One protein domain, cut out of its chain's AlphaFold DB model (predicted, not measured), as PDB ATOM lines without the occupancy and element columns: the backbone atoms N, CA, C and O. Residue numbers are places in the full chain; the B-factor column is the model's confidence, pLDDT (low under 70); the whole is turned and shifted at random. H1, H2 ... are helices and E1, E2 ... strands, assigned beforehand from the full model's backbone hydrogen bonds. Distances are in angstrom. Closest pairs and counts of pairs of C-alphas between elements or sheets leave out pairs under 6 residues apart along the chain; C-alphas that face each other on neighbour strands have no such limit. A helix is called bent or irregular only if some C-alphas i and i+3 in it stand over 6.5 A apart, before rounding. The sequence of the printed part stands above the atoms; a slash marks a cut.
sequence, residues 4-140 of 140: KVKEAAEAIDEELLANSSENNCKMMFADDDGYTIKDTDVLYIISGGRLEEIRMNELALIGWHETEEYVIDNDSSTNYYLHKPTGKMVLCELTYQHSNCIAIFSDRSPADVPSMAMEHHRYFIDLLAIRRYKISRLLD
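AT A GLANCE: This is residues 4 to 140 of the 140 residues of an uncharacterized protein of Rufibacter sp. DG15C (UniProt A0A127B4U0). A six-stranded sheet, strongly twisted, curls round one long helix, H2, while on its other face the short helix H4 lies over E4 and E3 and the short helix H1 packs with its residues 5 to 9 near E1, E6 and E2, beside the strands and over none of them. The last helix, H5, comes in near H2 and touches the small helix H3, and residues 121 to 126, of which 126 belongs to H5, stick out as a free loop. The printed part has 137 residues with five named helices and six named strands, in the order H1 H2 H3 E1 E2 E3 E4 E5 E6 H4 H5, and its class is mixed, helices and strands. The mixed sheet runs E2 E1 E6 E5 E4 E3, with E1 and E6 parallel and the other neighbours antiparallel. The whole is compact and rounded, with a radius of gyration of the C-alphas of 14.4 A and spans of 38 by 33 by 30 A.

IN THESE COORDINATES: Find C-alpha 4 at (12.351, 37.578, 148.443); there H1 begins and runs through residues 4 to 10. H2 follows at residues 14 to 28, 20.4 A from first to last C-alpha, and H3 is residues 30 to 33. Look next for E1 at residues 42 to 47, from C-alpha 42 at (32.284, 37.739, 160.038), and E2 at residues 50 to 55. E3, residues 59 to 67, is 22.6 A long and bends by 64 degrees at residue 62. E4 is residues 76 to 83, 21.6 A long; E5 is residues 88 to 95, 22.2 A long; E6 is residues 100 to 105, 16.6 A long. H4, residues 110 to 116, is irregular, with C-alphas 111 and 114 7.1 A apart. H5, residues 126 to 139, is 19.7 A long and ends at C-alpha 139, at (26.624, 22.149, 166.664).

HOW THE PARTS SIT: Start at the sheet, where E3 E4 E5 E6 form a meander, each strand the antiparallel neighbour of the one before. Look at N 65 and O 78, 2.8 A apart, for E3 and E4; at N 79 and O 92, 2.8 A, for E4 and E5; and at N 93 and O 102, 2.8 A, for E5 and E6. E1 and E6 are parallel at 69 degrees, with N 46 and O 103 at 2.8 A. The hairpin of E1 and E2 has N 45 and O 52 at 2.8 A. The sheet curls round H2; the closest C-alphas of H2 and E6 are those of Ser 21 and Cys 101, 4.5 A apart. H1 and H4 lie on the same face, opposite to that of H2. H1 is on the sheet at a height of 8.3 A, over none of the strands, but only just: 2 of its C-alphas fall on E2 and 2 on E1. H4, at a height of 8.4 A, runs along the strands, at 15 degrees to E4 on the local plane. H5 touches H3 with residues 128 to 132 alone, the closest C-alphas being those of Asp 32 and Arg 132, 7.1 A apart. In H1, H2 and H5 every O i to N i+4 pair is within hydrogen-bond range; H4 has 1 of 3, with 3 of 4 O i to N i+3 pairs within range, and H3 is too short for an i+4 pair.

THE WHOLE: The two C-alphas farthest apart are those of Asp 13 and Arg 122, 40.6 A. The printed part has no cut, and no link is long. The mean pLDDT of the printed part is 75.0, but 44 residues are under 70, among them residues 68 to 75 and 114 to 140; H5 has a mean of 52.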
ATOM      1  N   LYS A   4      11.138  37.222 149.199       62.06
ATOM      2  CA  LYS A   4      12.351  37.578 148.443       62.06
ATOM      3  C   LYS A   4      13.656  37.143 149.110       62.06
ATOM      4  O   LYS A   4      14.642  36.893 148.427       62.06
ATOM      5  N   VAL A   5      13.687  37.107 150.441       65.50
ATOM      6  CA  VAL A   5      14.856  36.648 151.211       65.50
ATOM      7  C   VAL A   5      14.950  35.130 151.139       65.50
ATOM      8  O   VAL A   5      16.046  34.599 151.000       65.50
ATOM      9  N   LYS A   6      13.798  34.450 151.148       68.44
ATOM     10  CA  LYS A   6      13.713  33.006 150.949       68.44
ATOM     11  C   LYS A   6      14.242  32.600 149.574       68.44
ATOM     12  O   LYS A   6      15.150  31.787 149.495       68.44
ATOM     13  N   GLU A   7      13.742  33.233 148.515       71.12
ATOM     14  CA  GLU A   7      14.199  32.983 147.142       71.12
ATOM     15  C   GLU A   7      15.701  33.267 146.974       71.12
ATOM     16  O   GLU A   7      16.407  32.526 146.294       71.12
ATOM     17  N   ALA A   8      16.216  34.322 147.616       68.56
ATOM     18  CA  ALA A   8      17.642  34.633 147.591       68.56
ATOM     19  C   ALA A   8      18.489  33.589 148.336       68.56
ATOM     20  O   ALA A   8      19.570  33.255 147.863       68.56
ATOM     21  N   ALA A   9      18.006  33.068 149.468       69.00
ATOM     22  CA  ALA A   9      18.660  31.991 150.208       69.00
ATOM     23  C   ALA A   9      18.673  30.677 149.414       69.00
ATOM     24  O   ALA A   9      19.702  30.016 149.352       69.00
ATOM     25  N   GLU A  10      17.567  30.340 148.748       72.75
ATOM     26  CA  GLU A  10      17.452  29.151 147.890       72.75
ATOM     27  C   GLU A  10      18.336  29.229 146.631       72.75
ATOM     28  O   GLU A  10      18.680  28.200 146.052       72.75
ATOM     29  N   ALA A  11      18.716  30.435 146.199       73.12
ATOM     30  CA  ALA A  11      19.618  30.649 145.067       73.12
ATOM     31  C   ALA A  11      21.113  30.583 145.438       73.12
ATOM     32  O   ALA A  11      21.964  30.604 144.544       73.12
ATOM     33  N   ILE A  12      21.442  30.548 146.732       77.06
ATOM     34  CA  ILE A  12      22.813  30.426 147.234       77.06
ATOM     35  C   ILE A  12      23.199  28.942 147.284       77.06
ATOM     36  O   ILE A  12      22.380  28.082 147.589       77.06
ATOM     37  N   ASP A  13      24.464  28.652 146.977       81.00
ATOM     38  CA  ASP A  13      25.034  27.309 147.099       81.00
ATOM     39  C   ASP A  13      24.847  26.738 148.518       81.00
ATOM     40  O   ASP A  13      25.105  27.420 149.511       81.00
ATOM     41  N   GLU A  14      24.387  25.490 148.615       77.69
ATOM     42  CA  GLU A  14      23.971  24.866 149.878       77.69
ATOM     43  C   GLU A  14      25.126  24.742 150.887       77.69
ATOM     44  O   GLU A  14      24.942  25.018 152.074       77.69
ATOM     45  N   GLU A  15      26.335  24.404 150.423       78.44
ATOM     46  CA  GLU A  15      27.525  24.304 151.277       78.44
ATOM     47  C   GLU A  15      27.941  25.690 151.789       78.44
ATOM     48  O   GLU A  15      28.261  25.874 152.968       78.44
ATOM     49  N   LEU A  16      27.878  26.699 150.920       81.62
ATOM     50  CA  LEU A  16      28.151  28.081 151.298       81.62
ATOM     51  C   LEU A  16      27.120  28.619 152.304       81.62
ATOM     52  O   LEU A  16      27.492  29.328 153.246       81.62
ATOM     53  N   LEU A  17      25.841  28.275 152.139       81.62
ATOM     54  CA  LEU A  17      24.770  28.664 153.053       81.62
ATOM     55  C   LEU A  17      24.935  27.997 154.426       81.62
ATOM     56  O   LEU A  17      24.781  28.672 155.441       81.62
ATOM     57  N   ALA A  18      25.316  26.717 154.468       80.56
ATOM     58  CA  ALA A  18      25.584  25.998 155.712       80.56
ATOM     59  C   ALA A  18      26.761  26.615 156.492       80.56
ATOM     60  O   ALA A  18      26.629  26.922 157.678       80.56
ATOM     61  N   ASN A  19      27.879  26.902 155.814       83.25
ATOM     62  CA  ASN A  19      29.035  27.571 156.427       83.25
ATOM     63  C   ASN A  19      28.691  28.989 156.924       83.25
ATOM     64  O   ASN A  19      29.157  29.431 157.979       83.25
ATOM     65  N   SER A  20      27.857  29.708 156.172       87.75
ATOM     66  CA  SER A  20      27.362  31.034 156.561       87.75
ATOM     67  C   SER A  20      26.462  30.953 157.796       87.75
ATOM     68  O   SER A  20      26.613  31.748 158.723       87.75
ATOM     69  N   SER A  21      25.572  29.956 157.833       87.62
ATOM     70  CA  SER A  21      24.670  29.672 158.951       87.62
ATOM     71  C   SER A  21      25.438  29.404 160.245       87.62
ATOM     72  O   SER A  21      25.138  30.011 161.272       87.62
ATOM     73  N   GLU A  22      26.485  28.574 160.201       85.50
ATOM     74  CA  GLU A  22      27.295  28.265 161.384       85.50
ATOM     75  C   GLU A  22      27.952  29.526 161.974       85.50
ATOM     76  O   GLU A  22      27.923  29.754 163.186       85.50
ATOM     77  N   ASN A  23      28.509  30.392 161.122       88.69
ATOM     78  CA  ASN A  23      29.096  31.655 161.570       88.69
ATOM     79  C   ASN A  23      28.037  32.618 162.115       88.69
ATOM     80  O   ASN A  23      28.248  33.248 163.152       88.69
ATOM     81  N   ASN A  24      26.871  32.689 161.480       92.00
ATOM     82  CA  ASN A  24      25.777  33.522 161.961       92.00
ATOM     83  C   ASN A  24      25.256  33.059 163.332       92.00
ATOM     84  O   ASN A  24      25.030  33.901 164.205       92.00
ATOM     85  N   CYS A  25      25.178  31.746 163.574       87.81
ATOM     86  CA  CYS A  25      24.873  31.177 164.888       87.81
ATOM     87  C   CYS A  25      25.896  31.603 165.953       87.81
ATOM     88  O   CYS A  25      25.497  32.009 167.044       87.81
ATOM     89  N   LYS A  26      27.204  31.596 165.645       86.50
ATOM     90  CA  LYS A  26      28.244  32.064 166.588       86.50
ATOM     91  C   LYS A  26      28.004  33.504 167.034       86.50
ATOM     92  O   LYS A  26      28.148  33.799 168.214       86.50
ATOM     93  N   MET A  27      27.603  34.388 166.114       89.81
ATOM     94  CA  MET A  27      27.222  35.761 166.465       89.81
ATOM     95  C   MET A  27      25.952  35.786 167.317       89.81
ATOM     96  O   MET A  27      25.892  36.467 168.337       89.81
ATOM     97  N   MET A  28      24.923  35.059 166.881       87.62
ATOM     98  CA  MET A  28      23.602  35.042 167.504       87.62
ATOM     99  C   MET A  28      23.625  34.632 168.977       87.62
ATOM    100  O   MET A  28      22.851  35.160 169.780       87.62
ATOM    101  N   PHE A  29      24.531  33.723 169.319       83.31
ATOM    102  CA  PHE A  29      24.636  33.128 170.643       83.31
ATOM    103  C   PHE A  29      25.932  33.499 171.366       83.31
ATOM    104  O   PHE A  29      26.282  32.874 172.368       83.31
ATOM    105  N   ALA A  30      26.637  34.535 170.897       81.81
ATOM    106  CA  ALA A  30      27.945  34.890 171.437       81.81
ATOM    107  C   ALA A  30      27.910  35.143 172.956       81.81
ATOM    108  O   ALA A  30      28.741  34.623 173.705       81.81
ATOM    109  N   ASP A  31      26.888  35.874 173.408       74.19
ATOM    110  CA  ASP A  31      26.670  36.192 174.821       74.19
ATOM    111  C   ASP A  31      26.208  34.971 175.645       74.19
ATOM    112  O   ASP A  31      26.489  34.888 176.843       74.19
ATOM    113  N   ASP A  32      25.527  34.006 175.016       72.69
ATOM    114  CA  ASP A  32      24.947  32.832 175.682       72.69
ATOM    115  C   ASP A  32      26.001  31.751 175.973       72.69
ATOM    116  O   ASP A  32      25.981  31.143 177.053       72.69
ATOM    117  N   ASP A  33      26.937  31.552 175.041       71.00
ATOM    118  CA  ASP A  33      27.970  30.507 175.088       71.00
ATOM    119  C   ASP A  33      29.337  31.019 175.570       71.00
ATOM    120  O   ASP A  33      30.307  30.264 175.658       71.00
ATOM    121  N   GLY A  34      29.432  32.310 175.907       72.25
ATOM    122  CA  GLY A  34      30.687  32.942 176.322       72.25
ATOM    123  C   GLY A  34      31.706  33.048 175.184       72.25
ATOM    124  O   GLY A  34      32.912  33.160 175.432       72.25
ATOM    125  N   TYR A  35      31.237  33.005 173.937       80.06
ATOM    126  CA  TYR A  35      32.076  33.201 172.768       80.06
ATOM    127  C   TYR A  35      32.555  34.653 172.715       80.06
ATOM    128  O   TYR A  35      31.776  35.601 172.747       80.06
ATOM    129  N   THR A  36      33.870  34.837 172.616       87.56
ATOM    130  CA  THR A  36      34.456  36.169 172.456       87.56
ATOM    131  C   THR A  36      34.638  36.468 170.975       87.56
ATOM    132  O   THR A  36      35.495  35.861 170.330       87.56
ATOM    133  N   ILE A  37      33.867  37.432 170.469       87.75
ATOM    134  CA  ILE A  37      33.970  37.927 169.093       87.75
ATOM    135  C   ILE A  37      35.376  38.479 168.842       87.75
ATOM    136  O   ILE A  37      35.854  39.365 169.557       87.75
ATOM    137  N   LYS A  38      36.027  37.965 167.802       90.69
ATOM    138  CA  LYS A  38      37.343  38.389 167.320       90.69
ATOM    139  C   LYS A  38      37.197  39.367 166.160       90.69
ATOM    140  O   LYS A  38      36.199  39.379 165.448       90.69
ATOM    141  N   ASP A  39      38.256  40.127 165.893       89.25
ATOM    142  CA  ASP A  39      38.292  41.088 164.778       89.25
ATOM    143  C   ASP A  39      38.215  40.441 163.385       89.25
ATOM    144  O   ASP A  39      37.958  41.130 162.396       89.25
ATOM    145  N   THR A  40      38.472  39.134 163.302       90.25
ATOM    146  CA  THR A  40      38.380  38.330 162.078       90.25
ATOM    147  C   THR A  40      37.012  37.696 161.876       90.25
ATOM    148  O   THR A  40      36.791  37.099 160.827       90.25
ATOM    149  N   ASP A  41      36.123  37.767 162.866       92.88
ATOM    150  CA  ASP A  41      34.839  37.084 162.788       92.88
ATOM    151  C   ASP A  41      33.865  37.878 161.923       92.88
ATOM    152  O   ASP A  41      33.723  39.102 162.056       92.88
ATOM    153  N   VAL A  42      33.180  37.160 161.038       95.00
ATOM    154  CA  VAL A  42      32.284  37.739 160.038       95.00
ATOM    155  C   VAL A  42      30.872  37.191 160.185       95.00
ATOM    156  O   VAL A  42      30.668  35.991 160.354       95.00
ATOM    157  N   LEU A  43      29.895  38.089 160.114       94.75
ATOM    158  CA  LEU A  43      28.497  37.749 159.896       94.75
ATOM    159  C   LEU A  43      28.237  37.776 158.386       94.75
ATOM    160  O   LEU A  43      28.573  38.752 157.713       94.75
ATOM    161  N   TYR A  44      27.612  36.725 157.873       94.44
ATOM    162  CA  TYR A  44      27.216  36.614 156.478       94.44
ATOM    163  C   TYR A  44      25.796  37.138 156.297       94.44
ATOM    164  O   TYR A  44      24.840  36.579 156.842       94.44
ATOM    165  N   ILE A  45      25.652  38.202 155.514       92.56
ATOM    166  CA  ILE A  45      24.367  38.833 155.220       92.56
ATOM    167  C   ILE A  45      23.935  38.546 153.782       92.56
ATOM    168  O   ILE A  45      24.746  38.571 152.859       92.56
ATOM    169  N   ILE A  46      22.641  38.324 153.569       89.00
ATOM    170  CA  ILE A  46      22.053  38.252 152.233       89.00
ATOM    171  C   ILE A  46      21.639  39.663 151.815       89.00
ATOM    172  O   ILE A  46      20.768  40.293 152.420       89.00
ATOM    173  N   SER A  47      22.259  40.163 150.752       85.00
ATOM    174  CA  SER A  47      22.018  41.489 150.189       85.00
ATOM    175  C   SER A  47      22.069  41.407 148.667       85.00
ATOM    176  O   SER A  47      22.969  40.808 148.085       85.00
ATOM    177  N   GLY A  48      21.047  41.943 147.992       78.62
ATOM    178  CA  GLY A  48      20.992  41.953 146.524       78.62
ATOM    179  C   GLY A  48      21.094  40.568 145.861       78.62
ATOM    180  O   GLY A  48      21.597  40.473 144.743       78.62
ATOM    181  N   GLY A  49      20.653  39.501 146.544       75.25
ATOM    182  CA  GLY A  49      20.751  38.119 146.056       75.25
ATOM    183  C   GLY A  49      22.153  37.507 146.155       75.25
ATOM    184  O   GLY A  49      22.458  36.562 145.435       75.25
ATOM    185  N   ARG A  50      23.030  38.071 146.989       81.81
ATOM    186  CA  ARG A  50      24.391  37.582 147.230       81.81
ATOM    187  C   ARG A  50      24.664  37.515 148.725       81.81
ATOM    188  O   ARG A  50      24.039  38.240 149.496       81.81
ATOM    189  N   LEU A  51      25.621  36.673 149.103       87.88
ATOM    190  CA  LEU A  51      26.225  36.723 150.428       87.88
ATOM    191  C   LEU A  51      27.301  37.804 150.456       87.88
ATOM    192  O   LEU A  51      28.190  37.835 149.603       87.88
ATOM    193  N   GLU A  52      27.206  38.680 151.441       91.75
ATOM    194  CA  GLU A  52      28.209  39.682 151.768       91.75
ATOM    195  C   GLU A  52      28.689  39.448 153.205       91.75
ATOM    196  O   GLU A  52      27.939  38.970 154.054       91.75
ATOM    197  N   GLU A  53      29.944  39.787 153.483       94.25
ATOM    198  CA  GLU A  53      30.535  39.666 154.816       94.25
ATOM    199  C   GLU A  53      30.548  41.029 155.509       94.25
ATOM    200  O   GLU A  53      30.991  42.026 154.934       94.25
ATOM    201  N   ILE A  54      30.118  41.062 156.769       94.69
ATOM    202  CA  ILE A  54      30.304  42.213 157.658       94.69
ATOM    203  C   ILE A  54      31.012  41.768 158.931       94.69
ATOM    204  O   ILE A  54      30.847  40.635 159.379       94.69
ATOM    205  N   ARG A  55      31.807  42.648 159.544       95.81
ATOM    206  CA  ARG A  55      32.553  42.272 160.748       95.81
ATOM    207  C   ARG A  55      31.622  42.205 161.950       95.81
ATOM    208  O   ARG A  55      30.874  43.142 162.222       95.81
ATOM    209  N   MET A  56      31.710  41.130 162.728       95.19
ATOM    210  CA  MET A  56      30.869  40.959 163.916       95.19
ATOM    211  C   MET A  56      31.116  42.048 164.975       95.19
ATOM    212  O   MET A  56      30.181  42.516 165.618       95.19
ATOM    213  N   ASN A  57      32.358  42.522 165.126       92.94
ATOM    214  CA  ASN A  57      32.707  43.588 166.076       92.94
ATOM    215  C   ASN A  57      32.125  44.975 165.697       92.94
ATOM    216  O   ASN A  57      32.040  45.880 166.541       92.94
ATOM    217  N   GLU A  58      31.659  45.145 164.458       94.94
ATOM    218  CA  GLU A  58      30.954  46.338 163.973       94.94
ATOM    219  C   GLU A  58      29.455  46.312 164.307       94.94
ATOM    220  O   GLU A  58      28.759  47.310 164.109       94.94
ATOM    221  N   LEU A  59      28.962  45.210 164.874       93.25
ATOM    222  CA  LEU A  59      27.579  45.049 165.298       93.25
ATOM    223  C   LEU A  59      27.418  45.351 166.791       93.25
ATOM    224  O   LEU A  59      28.337  45.195 167.602       93.25
ATOM    225  N   ALA A  60      26.241  45.841 167.160       89.31
ATOM    226  CA  ALA A  60      25.803  45.969 168.544       89.31
ATOM    227  C   ALA A  60      24.416  45.348 168.676       89.31
ATOM    228  O   ALA A  60      23.519  45.729 167.928       89.31
ATOM    229  N   LEU A  61      24.238  44.400 169.598       87.81
ATOM    230  CA  LEU A  61      22.925  43.826 169.881       87.81
ATOM    231  C   LEU A  61      22.024  44.915 170.474       87.81
ATOM    232  O   LEU A  61      22.394  45.562 171.453       87.81
ATOM    233  N   ILE A  62      20.863  45.136 169.861       84.75
ATOM    234  CA  ILE A  62      19.884  46.152 170.289       84.75
ATOM    235  C   ILE A  62      18.537  45.549 170.693       84.75
ATOM    236  O   ILE A  62      17.683  46.254 171.222       84.75
ATOM    237  N   GLY A  63      18.350  44.250 170.473       81.19
ATOM    238  CA  GLY A  63      17.187  43.499 170.923       81.19
ATOM    239  C   GLY A  63      17.202  42.091 170.354       81.19
ATOM    240  O   GLY A  63      17.986  41.781 169.461       81.19
ATOM    241  N   TRP A  64      16.307  41.244 170.837       84.00
ATOM    242  CA  TRP A  64      16.050  39.925 170.271       84.00
ATOM    243  C   TRP A  64      14.599  39.526 170.549       84.00
ATOM    244  O   TRP A  64      13.940  40.137 171.393       84.00
ATOM    245  N   HIS A  65      14.090  38.538 169.819       78.69
ATOM    246  CA  HIS A  65      12.826  37.879 170.125       78.69
ATOM    247  C   HIS A  65      12.875  36.398 169.769       78.69
ATOM    248  O   HIS A  65      13.655  35.972 168.919       78.69
ATOM    249  N   GLU A  66      11.991  35.646 170.410       75.75
ATOM    250  CA  GLU A  66      11.710  34.249 170.110       75.75
ATOM    251  C   GLU A  66      10.249  34.164 169.690       75.75
ATOM    252  O   GLU A  66       9.368  34.715 170.354       75.75
ATOM    253  N   THR A  67       9.996  33.510 168.569       70.19
ATOM    254  CA  THR A  67       8.654  33.107 168.170       70.19
ATOM    255  C   THR A  67       8.466  31.688 168.687       70.19
ATOM    256  O   THR A  67       9.170  30.786 168.245       70.19
ATOM    257  N   GLU A  68       7.566  31.503 169.651       59.84
ATOM    258  CA  GLU A  68       7.113  30.183 170.096       59.84
ATOM    259  C   GLU A  68       5.680  30.001 169.598       59.84
ATOM    260  O   GLU A  68       4.737  30.576 170.152       59.84
ATOM    261  N   GLU A  69       5.501  29.231 168.527       55.09
ATOM    262  CA  GLU A  69       4.168  28.818 168.092       55.09
ATOM    263  C   GLU A  69       3.940  27.339 168.422       55.09
ATOM    264  O   GLU A  69       4.861  26.547 168.586       55.09
ATOM    265  N   TYR A  70       2.674  26.918 168.516       41.31
ATOM    266  CA  TYR A  70       2.312  25.521 168.818       41.31
ATOM    267  C   TYR A  70       2.765  24.513 167.740       41.31
ATOM    268  O   TYR A  70       2.562  23.307 167.897       41.31
ATOM    269  N   VAL A  71       3.350  24.996 166.642       47.19
ATOM    270  CA  VAL A  71       3.858  24.207 165.526       47.19
ATOM    271  C   VAL A  71       5.343  24.521 165.374       47.19
ATOM    272  O   VAL A  71       5.703  25.660 165.099       47.19
ATOM    273  N   ILE A  72       6.184  23.488 165.502       48.84
ATOM    274  CA  ILE A  72       7.658  23.553 165.395       48.84
ATOM    275  C   ILE A  72       8.119  24.292 164.124       48.84
ATOM    276  O   ILE A  72       9.179  24.910 164.112       48.84
ATOM    277  N   ASP A  73       7.303  24.257 163.067       48.53
ATOM    278  CA  ASP A  73       7.580  24.884 161.773       48.53
ATOM    279  C   ASP A  73       7.632  26.424 161.815       48.53
ATOM    280  O   ASP A  73       8.202  27.025 160.907       48.53
ATOM    281  N   ASN A  74       7.079  27.061 162.854       55.62
ATOM    282  CA  ASN A  74       7.047  28.521 163.003       55.62
ATOM    283  C   ASN A  74       7.929  29.039 164.146       55.62
ATOM    284  O   ASN A  74       7.929  30.242 164.417       55.62
ATOM    285  N   ASP A  75       8.700  28.163 164.792       67.31
ATOM    286  CA  ASP A  75       9.651  28.619 165.793       67.31
ATOM    287  C   ASP A  75      10.817  29.333 165.092       67.31
ATOM    288  O   ASP A  75      11.465  28.797 164.177       67.31
ATOM    289  N   SER A  76      11.136  30.536 165.559       75.25
ATOM    290  CA  SER A  76      12.340  31.245 165.137       75.25
ATOM    291  C   SER A  76      12.920  32.072 166.266       75.25
ATOM    292  O   SER A  76      12.198  32.666 167.063       75.25
ATOM    293  N   SER A  77      14.245  32.128 166.298       80.81
ATOM    294  CA  SER A  77      14.974  33.076 167.125       80.81
ATOM    295  C   SER A  77      15.426  34.212 166.223       80.81
ATOM    296  O   SER A  77      15.859  33.966 165.099       80.81
ATOM    297  N   THR A  78      15.339  35.460 166.670       85.69
ATOM    298  CA  THR A  78      15.817  36.608 165.893       85.69
ATOM    299  C   THR A  78      16.538  37.594 166.788       85.69
ATOM    300  O   THR A  78      15.970  38.109 167.748       85.69
ATOM    301  N   ASN A  79      17.768  37.936 166.413       88.56
ATOM    302  CA  ASN A  79      18.523  39.026 167.008       88.56
ATOM    303  C   ASN A  79      18.476  40.259 166.096       88.56
ATOM    304  O   ASN A  79      18.674  40.179 164.881       88.56
ATOM    305  N   TYR A  80      18.267  41.418 166.712       88.56
ATOM    306  CA  TYR A  80      18.350  42.730 166.088       88.56
ATOM    307  C   TYR A  80      19.698  43.354 166.430       88.56
ATOM    308  O   TYR A  80      20.009  43.585 167.602       88.56
ATOM    309  N   TYR A  81      20.478  43.691 165.410       91.19
ATOM    310  CA  TYR A  81      21.754  44.374 165.565       91.19
ATOM    311  C   TYR A  81      21.733  45.756 164.922       91.19
ATOM    312  O   TYR A  81      21.135  45.968 163.869       91.19
ATOM    313  N   LEU A  82      22.453  46.696 165.523       91.81
ATOM    314  CA  LEU A  82      22.845  47.946 164.889       91.81
ATOM    315  C   LEU A  82      24.219  47.769 164.241       91.81
ATOM    316  O   LEU A  82      25.201  47.506 164.935       91.81
ATOM    317  N   HIS A  83      24.308  47.976 162.931       94.38
ATOM    318  CA  HIS A  83      25.584  48.053 162.229       94.38
ATOM    319  C   HIS A  83      26.185  49.450 162.403       94.38
ATOM    320  O   HIS A  83      25.757  50.408 161.754       94.38
ATOM    321  N   LYS A  84      27.171  49.576 163.299       92.56
ATOM    322  CA  LYS A  84      27.756  50.860 163.730       92.56
ATOM    323  C   LYS A  84      28.228  51.741 162.559       92.56
ATOM    324  O   LYS A  84      27.939  52.936 162.606       92.56
ATOM    325  N   PRO A  85      28.890  51.213 161.505       94.56
ATOM    326  CA  PRO A  85      29.381  52.039 160.401       94.56
ATOM    327  C   PRO A  85      28.274  52.699 159.575       94.56
ATOM    328  O   PRO A  85      28.443  53.825 159.113       94.56
ATOM    329  N   THR A  86      27.147  52.011 159.364       91.69
ATOM    330  CA  THR A  86      26.070  52.507 158.485       91.69
ATOM    331  C   THR A  86      24.849  53.016 159.244       91.69
ATOM    332  O   THR A  86      23.977  53.630 158.636       91.69
ATOM    333  N   GLY A  87      24.747  52.730 160.544       88.31
ATOM    334  CA  GLY A  87      23.555  52.988 161.353       88.31
ATOM    335  C   GLY A  87      22.340  52.142 160.957       88.31
ATOM    336  O   GLY A  87      21.244  52.384 161.459       88.31
ATOM    337  N   LYS A  88      22.503  51.170 160.048       90.94
ATOM    338  CA  LYS A  88      21.412  50.303 159.590       90.94
ATOM    339  C   LYS A  88      21.162  49.173 160.576       90.94
ATOM    340  O   LYS A  88      22.086  48.695 161.236       90.94
ATOM    341  N   MET A  89      19.917  48.720 160.624       91.38
ATOM    342  CA  MET A  89      19.547  47.539 161.384       91.38
ATOM    343  C   MET A  89      19.854  46.269 160.584       91.38
ATOM    344  O   MET A  89      19.566  46.195 159.389       91.38
ATOM    345  N   VAL A  90      20.414  45.275 161.260       92.75
ATOM    346  CA  VAL A  90      20.633  43.921 160.753       92.75
ATOM    347  C   VAL A  90      19.737  42.977 161.543       92.75
ATOM    348  O   VAL A  90      19.731  43.009 162.772       92.75
ATOM    349  N   LEU A  91      18.970  42.159 160.833       91.00
ATOM    350  CA  LEU A  91      18.215  41.046 161.397       91.00
ATOM    351  C   LEU A  91      19.055  39.798 161.218       91.00
ATOM    352  O   LEU A  91      19.506  39.560 160.104       91.00
ATOM    353  N   CYS A  92      19.261  39.029 162.279       90.88
ATOM    354  CA  CYS A  92      19.864  37.704 162.220       90.88
ATOM    355  C   CYS A  92      18.847  36.716 162.783       90.88
ATOM    356  O   CYS A  92      18.547  36.772 163.974       90.88
ATOM    357  N   GLU A  93      18.279  35.878 161.928       87.56
ATOM    358  CA  GLU A  93      17.181  34.973 162.252       87.56
ATOM    359  C   GLU A  93      17.631  33.525 162.066       87.56
ATOM    360  O   GLU A  93      18.122  33.151 161.002       87.56
ATOM    361  N   LEU A  94      17.440  32.706 163.096       84.25
ATOM    362  CA  LEU A  94      17.534  31.254 163.020       84.25
ATOM    363  C   LEU A  94      16.122  30.687 162.887       84.25
ATOM    364  O   LEU A  94      15.320  30.791 163.817       84.25
ATOM    365  N   THR A  95      15.834  30.047 161.756       73.69
ATOM    366  CA  THR A  95      14.587  29.296 161.568       73.69
ATOM    367  C   THR A  95      14.826  27.825 161.892       73.69
ATOM    368  O   THR A  95      15.646  27.170 161.244       73.69
ATOM    369  N   TYR A  96      14.081  27.266 162.851       62.81
ATOM    370  CA  TYR A  96      14.287  25.878 163.289       62.81
ATOM    371  C   TYR A  96      13.828  24.831 162.262       62.81
ATOM    372  O   TYR A  96      14.288  23.695 162.313       62.81
ATOM    373  N   GLN A  97      12.991  25.210 161.290       59.53
ATOM    374  CA  GLN A  97      12.586  24.338 160.180       59.53
ATOM    375  C   GLN A  97      13.754  23.964 159.257       59.53
ATOM    376  O   GLN A  97      13.821  22.848 158.743       59.53
ATOM    377  N   HIS A  98      14.661  24.911 159.021       59.56
ATOM    378  CA  HIS A  98      15.752  24.755 158.061       59.56
ATOM    379  C   HIS A  98      17.121  24.700 158.729       59.56
ATOM    380  O   HIS A  98      18.117  24.574 158.027       59.56
ATOM    381  N   SER A  99      17.175  24.820 160.063       66.69
ATOM    382  CA  SER A  99      18.417  24.917 160.840       66.69
ATOM    383  C   SER A  99      19.402  25.952 160.277       66.69
ATOM    384  O   SER A  99      20.612  25.849 160.467       66.69
ATOM    385  N   ASN A 100      18.870  26.958 159.580       78.31
ATOM    386  CA  ASN A 100      19.642  27.968 158.881       78.31
ATOM    387  C   ASN A 100      19.510  29.297 159.617       78.31
ATOM    388  O   ASN A 100      18.398  29.772 159.866       78.31
ATOM    389  N   CYS A 101      20.655  29.886 159.949       86.12
ATOM    390  CA  CYS A 101      20.771  31.210 160.528       86.12
ATOM    391  C   CYS A 101      21.135  32.213 159.433       86.12
ATOM    392  O   CYS A 101      22.248  32.229 158.901       86.12
ATOM    393  N   ILE A 102      20.173  33.049 159.066       87.69
ATOM    394  CA  ILE A 102      20.281  33.990 157.957       87.69
ATOM    395  C   ILE A 102      20.292  35.404 158.518       87.69
ATOM    396  O   ILE A 102      19.470  35.748 159.365       87.69
ATOM    397  N   ALA A 103      21.182  36.249 157.999       91.94
ATOM    398  CA  ALA A 103      21.179  37.665 158.317       91.94
ATOM    399  C   ALA A 103      20.847  38.540 157.103       91.94
ATOM    400  O   ALA A 103      21.230  38.229 155.978       91.94
ATOM    401  N   ILE A 104      20.140  39.649 157.325       91.81
ATOM    402  CA  ILE A 104      19.766  40.629 156.296       91.81
ATOM    403  C   ILE A 104      19.807  42.051 156.852       91.81
ATOM    404  O   ILE A 104      19.546  42.282 158.034       91.81
ATOM    405  N   PHE A 105      20.048  43.037 155.986       90.62
ATOM    406  CA  PHE A 105      19.718  44.418 156.331       90.62
ATOM    407  C   PHE A 105      18.202  44.603 156.350       90.62
ATOM    408  O   PHE A 105      17.498  44.183 155.432       90.62
ATOM    409  N   SER A 106      17.706  45.264 157.391       87.00
ATOM    410  CA  SER A 106      16.309  45.663 157.469       87.00
ATOM    411  C   SER A 106      16.111  47.063 156.910       87.00
ATOM    412  O   SER A 106      16.918  47.960 157.158       87.00
ATOM    413  N   ASP A 107      14.978  47.268 156.243       83.38
ATOM    414  CA  ASP A 107      14.492  48.604 155.885       83.38
ATOM    415  C   ASP A 107      13.871  49.344 157.085       83.38
ATOM    416  O   ASP A 107      13.559  50.532 156.989       83.38
ATOM    417  N   ARG A 108      13.664  48.654 158.217       81.50
ATOM    418  CA  ARG A 108      13.101  49.248 159.437       81.50
ATOM    419  C   ARG A 108      14.155  50.010 160.235       81.50
ATOM    420  O   ARG A 108      15.352  49.727 160.164       81.50
ATOM    421  N   SER A 109      13.689  50.970 161.028       81.69
ATOM    422  CA  SER A 109      14.554  51.769 161.887       81.69
ATOM    423  C   SER A 109      14.925  50.993 163.155       81.69
ATOM    424  O   SER A 109      14.068  50.315 163.724       81.69
ATOM    425  N   PRO A 110      16.148  51.159 163.694       77.81
ATOM    426  CA  PRO A 110      16.481  50.701 165.044       77.81
ATOM    427  C   PRO A 110      15.507  51.213 166.119       77.81
ATOM    428  O   PRO A 110      15.298  50.553 167.131       77.81
ATOM    429  N   ALA A 111      14.881  52.376 165.897       77.12
ATOM    430  CA  ALA A 111      13.882  52.935 166.810       77.12
ATOM    431  C   ALA A 111      12.591  52.103 166.888       77.12
ATOM    432  O   ALA A 111      11.857  52.217 167.865       77.12
ATOM    433  N   ASP A 112      12.326  51.257 165.889       75.50
ATOM    434  CA  ASP A 112      11.156  50.381 165.863       75.50
ATOM    435  C   ASP A 112      11.378  49.124 166.723       75.50
ATOM    436  O   ASP A 112      10.417  48.437 167.074       75.50
ATOM    437  N   VAL A 113      12.634  48.809 167.078       70.56
ATOM    438  CA  VAL A 113      13.016  47.561 167.767       70.56
ATOM    439  C   VAL A 113      12.258  47.336 169.067       70.56
ATOM    440  O   VAL A 113      11.748  46.233 169.204       70.56
ATOM    441  N   PRO A 114      12.063  48.308 169.977       66.75
ATOM    442  CA  PRO A 114      11.309  48.065 171.211       66.75
ATOM    443  C   PRO A 114       9.872  47.564 170.993       66.75
ATOM    444  O   PRO A 114       9.295  46.951 171.880       66.75
ATOM    445  N   SER A 115       9.275  47.836 169.827       64.81
ATOM    446  CA  SER A 115       7.933  47.347 169.476       64.81
ATOM    447  C   SER A 115       7.929  45.962 168.812       64.81
ATOM    448  O   SER A 115       6.881  45.327 168.742       64.81
ATOM    449  N   MET A 116       9.083  45.507 168.310       64.69
ATOM    450  CA  MET A 116       9.261  44.236 167.588       64.69
ATOM    451  C   MET A 116       9.959  43.181 168.443       64.69
ATOM    452  O   MET A 116       9.594  42.010 168.424       64.69
ATOM    453  N   ALA A 117      10.962  43.607 169.204       59.69
ATOM    454  CA  ALA A 117      11.495  42.866 170.319       59.69
ATOM    455  C   ALA A 117      10.401  42.853 171.383       59.69
ATOM    456  O   ALA A 117      10.194  43.833 172.097       59.69
ATOM    457  N   MET A 118       9.660  41.750 171.465       55.16
ATOM    458  CA  MET A 118       8.892  41.482 172.667       55.16
ATOM    459  C   MET A 118       9.912  41.375 173.793       55.16
ATOM    460  O   MET A 118      10.622  40.377 173.897       55.16
ATOM    461  N   GLU A 119      10.027  42.418 174.615       42.38
ATOM    462  CA  GLU A 119      10.665  42.282 175.912       42.38
ATOM    463  C   GLU A 119       9.901  41.174 176.642       42.38
ATOM    464  O   GLU A 119       8.863  41.413 177.263       42.38
ATOM    465  N   HIS A 120      10.407  39.939 176.587       39.75
ATOM    466  CA  HIS A 120      10.096  38.929 177.585       39.75
ATOM    467  C   HIS A 120      10.735  39.411 178.885       39.75
ATOM    468  O   HIS A 120      11.776  38.945 179.347       39.75
ATOM    469  N   HIS A 121      10.114  40.429 179.473       33.44
ATOM    470  CA  HIS A 121      10.377  40.844 180.822       33.44
ATOM    471  C   HIS A 121      10.175  39.618 181.723       33.44
ATOM    472  O   HIS A 121       9.058  39.197 182.007       33.44
ATOM    473  N   ARG A 122      11.291  39.114 182.251       35.66
ATOM    474  CA  ARG A 122      11.371  38.544 183.603       35.66
ATOM    475  C   ARG A 122      10.664  37.211 183.885       35.66
ATOM    476  O   ARG A 122      10.321  36.976 185.040       35.66
ATOM    477  N   TYR A 123      10.570  36.291 182.930       34.72
ATOM    478  CA  TYR A 123      10.388  34.872 183.276       34.72
ATOM    479  C   TYR A 123      11.454  34.027 182.574       34.72
ATOM    480  O   TYR A 123      11.382  33.797 181.378       34.72
ATOM    481  N   PHE A 124      12.629  33.875 183.194       40.94
ATOM    482  CA  PHE A 124      13.005  32.926 184.266       40.94
ATOM    483  C   PHE A 124      13.665  31.694 183.639       40.94
ATOM    484  O   PHE A 124      12.957  30.786 183.249       40.94
ATOM    485  N   ILE A 125      15.007  31.689 183.588       42.12
ATOM    486  CA  ILE A 125      15.935  30.530 183.570       42.12
ATOM    487  C   ILE A 125      15.805  29.506 182.412       42.12
ATOM    488  O   ILE A 125      16.835  29.065 181.907       42.12
ATOM    489  N   ASP A 126      14.607  29.188 181.930       48.09
ATOM    490  CA  ASP A 126      14.346  28.181 180.905       48.09
ATOM    491  C   ASP A 126      14.678  28.657 179.495       48.09
ATOM    492  O   ASP A 126      15.240  27.880 178.745       48.09
ATOM    493  N   LEU A 127      14.446  29.916 179.112       49.72
ATOM    494  CA  LEU A 127      14.737  30.362 177.735       49.72
ATOM    495  C   LEU A 127      16.235  30.344 177.401       49.72
ATOM    496  O   LEU A 127      16.620  29.930 176.314       49.72
ATOM    497  N   LEU A 128      17.092  30.723 178.351       51.91
ATOM    498  CA  LEU A 128      18.551  30.642 178.204       51.91
ATOM    499  C   LEU A 128      19.019  29.177 178.168       51.91
ATOM    500  O   LEU A 128      19.918  28.827 177.407       51.91
ATOM    501  N   ALA A 129      18.381  28.302 178.954       53.56
ATOM    502  CA  ALA A 129      18.635  26.864 178.932       53.56
ATOM    503  C   ALA A 129      18.121  26.193 177.644       53.56
ATOM    504  O   ALA A 129      18.799  25.323 177.109       53.56
ATOM    505  N   ILE A 130      16.973  26.620 177.115       54.78
ATOM    506  CA  ILE A 130      16.382  26.173 175.849       54.78
ATOM    507  C   ILE A 130      17.242  26.654 174.686       54.78
ATOM    508  O   ILE A 130      17.552  25.844 173.821       54.78
ATOM    509  N   ARG A 131      17.684  27.921 174.682       54.78
ATOM    510  CA  ARG A 131      18.646  28.444 173.700       54.78
ATOM    511  C   ARG A 131      19.912  27.596 173.719       54.78
ATOM    512  O   ARG A 131      20.215  26.983 172.706       54.78
ATOM    513  N   ARG A 132      20.554  27.412 174.880       55.59
ATOM    514  CA  ARG A 132      21.735  26.533 175.026       55.59
ATOM    515  C   ARG A 132      21.492  25.092 174.572       55.59
ATOM    516  O   ARG A 132      22.318  24.539 173.857       55.59
ATOM    517  N   TYR A 133      20.362  24.490 174.937       53.25
ATOM    518  CA  TYR A 133      20.005  23.129 174.526       53.25
ATOM    519  C   TYR A 133      19.773  23.013 173.012       53.25
ATOM    520  O   TYR A 133      20.218  22.053 172.381       53.25
ATOM    521  N   LYS A 134      19.082  23.985 172.406       51.84
ATOM    522  CA  LYS A 134      18.837  24.028 170.961       51.84
ATOM    523  C   LYS A 134      20.146  24.280 170.197       51.84
ATOM    524  O   LYS A 134      20.374  23.607 169.199       51.84
ATOM    525  N   ILE A 135      21.026  25.153 170.701       53.78
ATOM    526  CA  ILE A 135      22.368  25.400 170.150       53.78
ATOM    527  C   ILE A 135      23.211  24.124 170.167       53.78
ATOM    528  O   ILE A 135      23.742  23.740 169.129       53.78
ATOM    529  N   SER A 136      23.291  23.423 171.306       51.66
ATOM    530  CA  SER A 136      24.108  22.208 171.405       51.66
ATOM    531  C   SER A 136      23.674  21.125 170.417       51.66
ATOM    532  O   SER A 136      24.513  20.409 169.899       51.66
ATOM    533  N   ARG A 137      22.377  21.034 170.086       50.91
ATOM    534  CA  ARG A 137      21.886  20.076 169.077       50.91
ATOM    535  C   ARG A 137      22.191  20.465 167.628       50.91
ATOM    536  O   ARG A 137      22.050  19.608 166.764       50.91
ATOM    537  N   LEU A 138      22.498  21.732 167.356       49.00
ATOM    538  CA  LEU A 138      22.819  22.226 166.012       49.00
ATOM    539  C   LEU A 138      24.326  22.204 165.722       49.00
ATOM    540  O   LEU A 138      24.709  22.272 164.560       49.00
ATOM    541  N   LEU A 139      25.161  22.147 166.764       46.97
ATOM    542  CA  LEU A 139      26.624  22.149 166.664       46.97
ATOM    543  C   LEU A 139      27.267  20.758 166.860       46.97
ATOM    544  O   LEU A 139      28.483  20.645 166.695       46.97
ATOM    545  N   ASP A 140      26.474  19.738 167.209       36.97
ATOM    546  CA  ASP A 140      26.856  18.313 167.284       36.97
ATOM    547  C   ASP A 140      26.591  17.583 165.954       36.97
ATOM    548  O   ASP A 140      27.440  16.749 165.555       36.97
TER     549      ASP A 140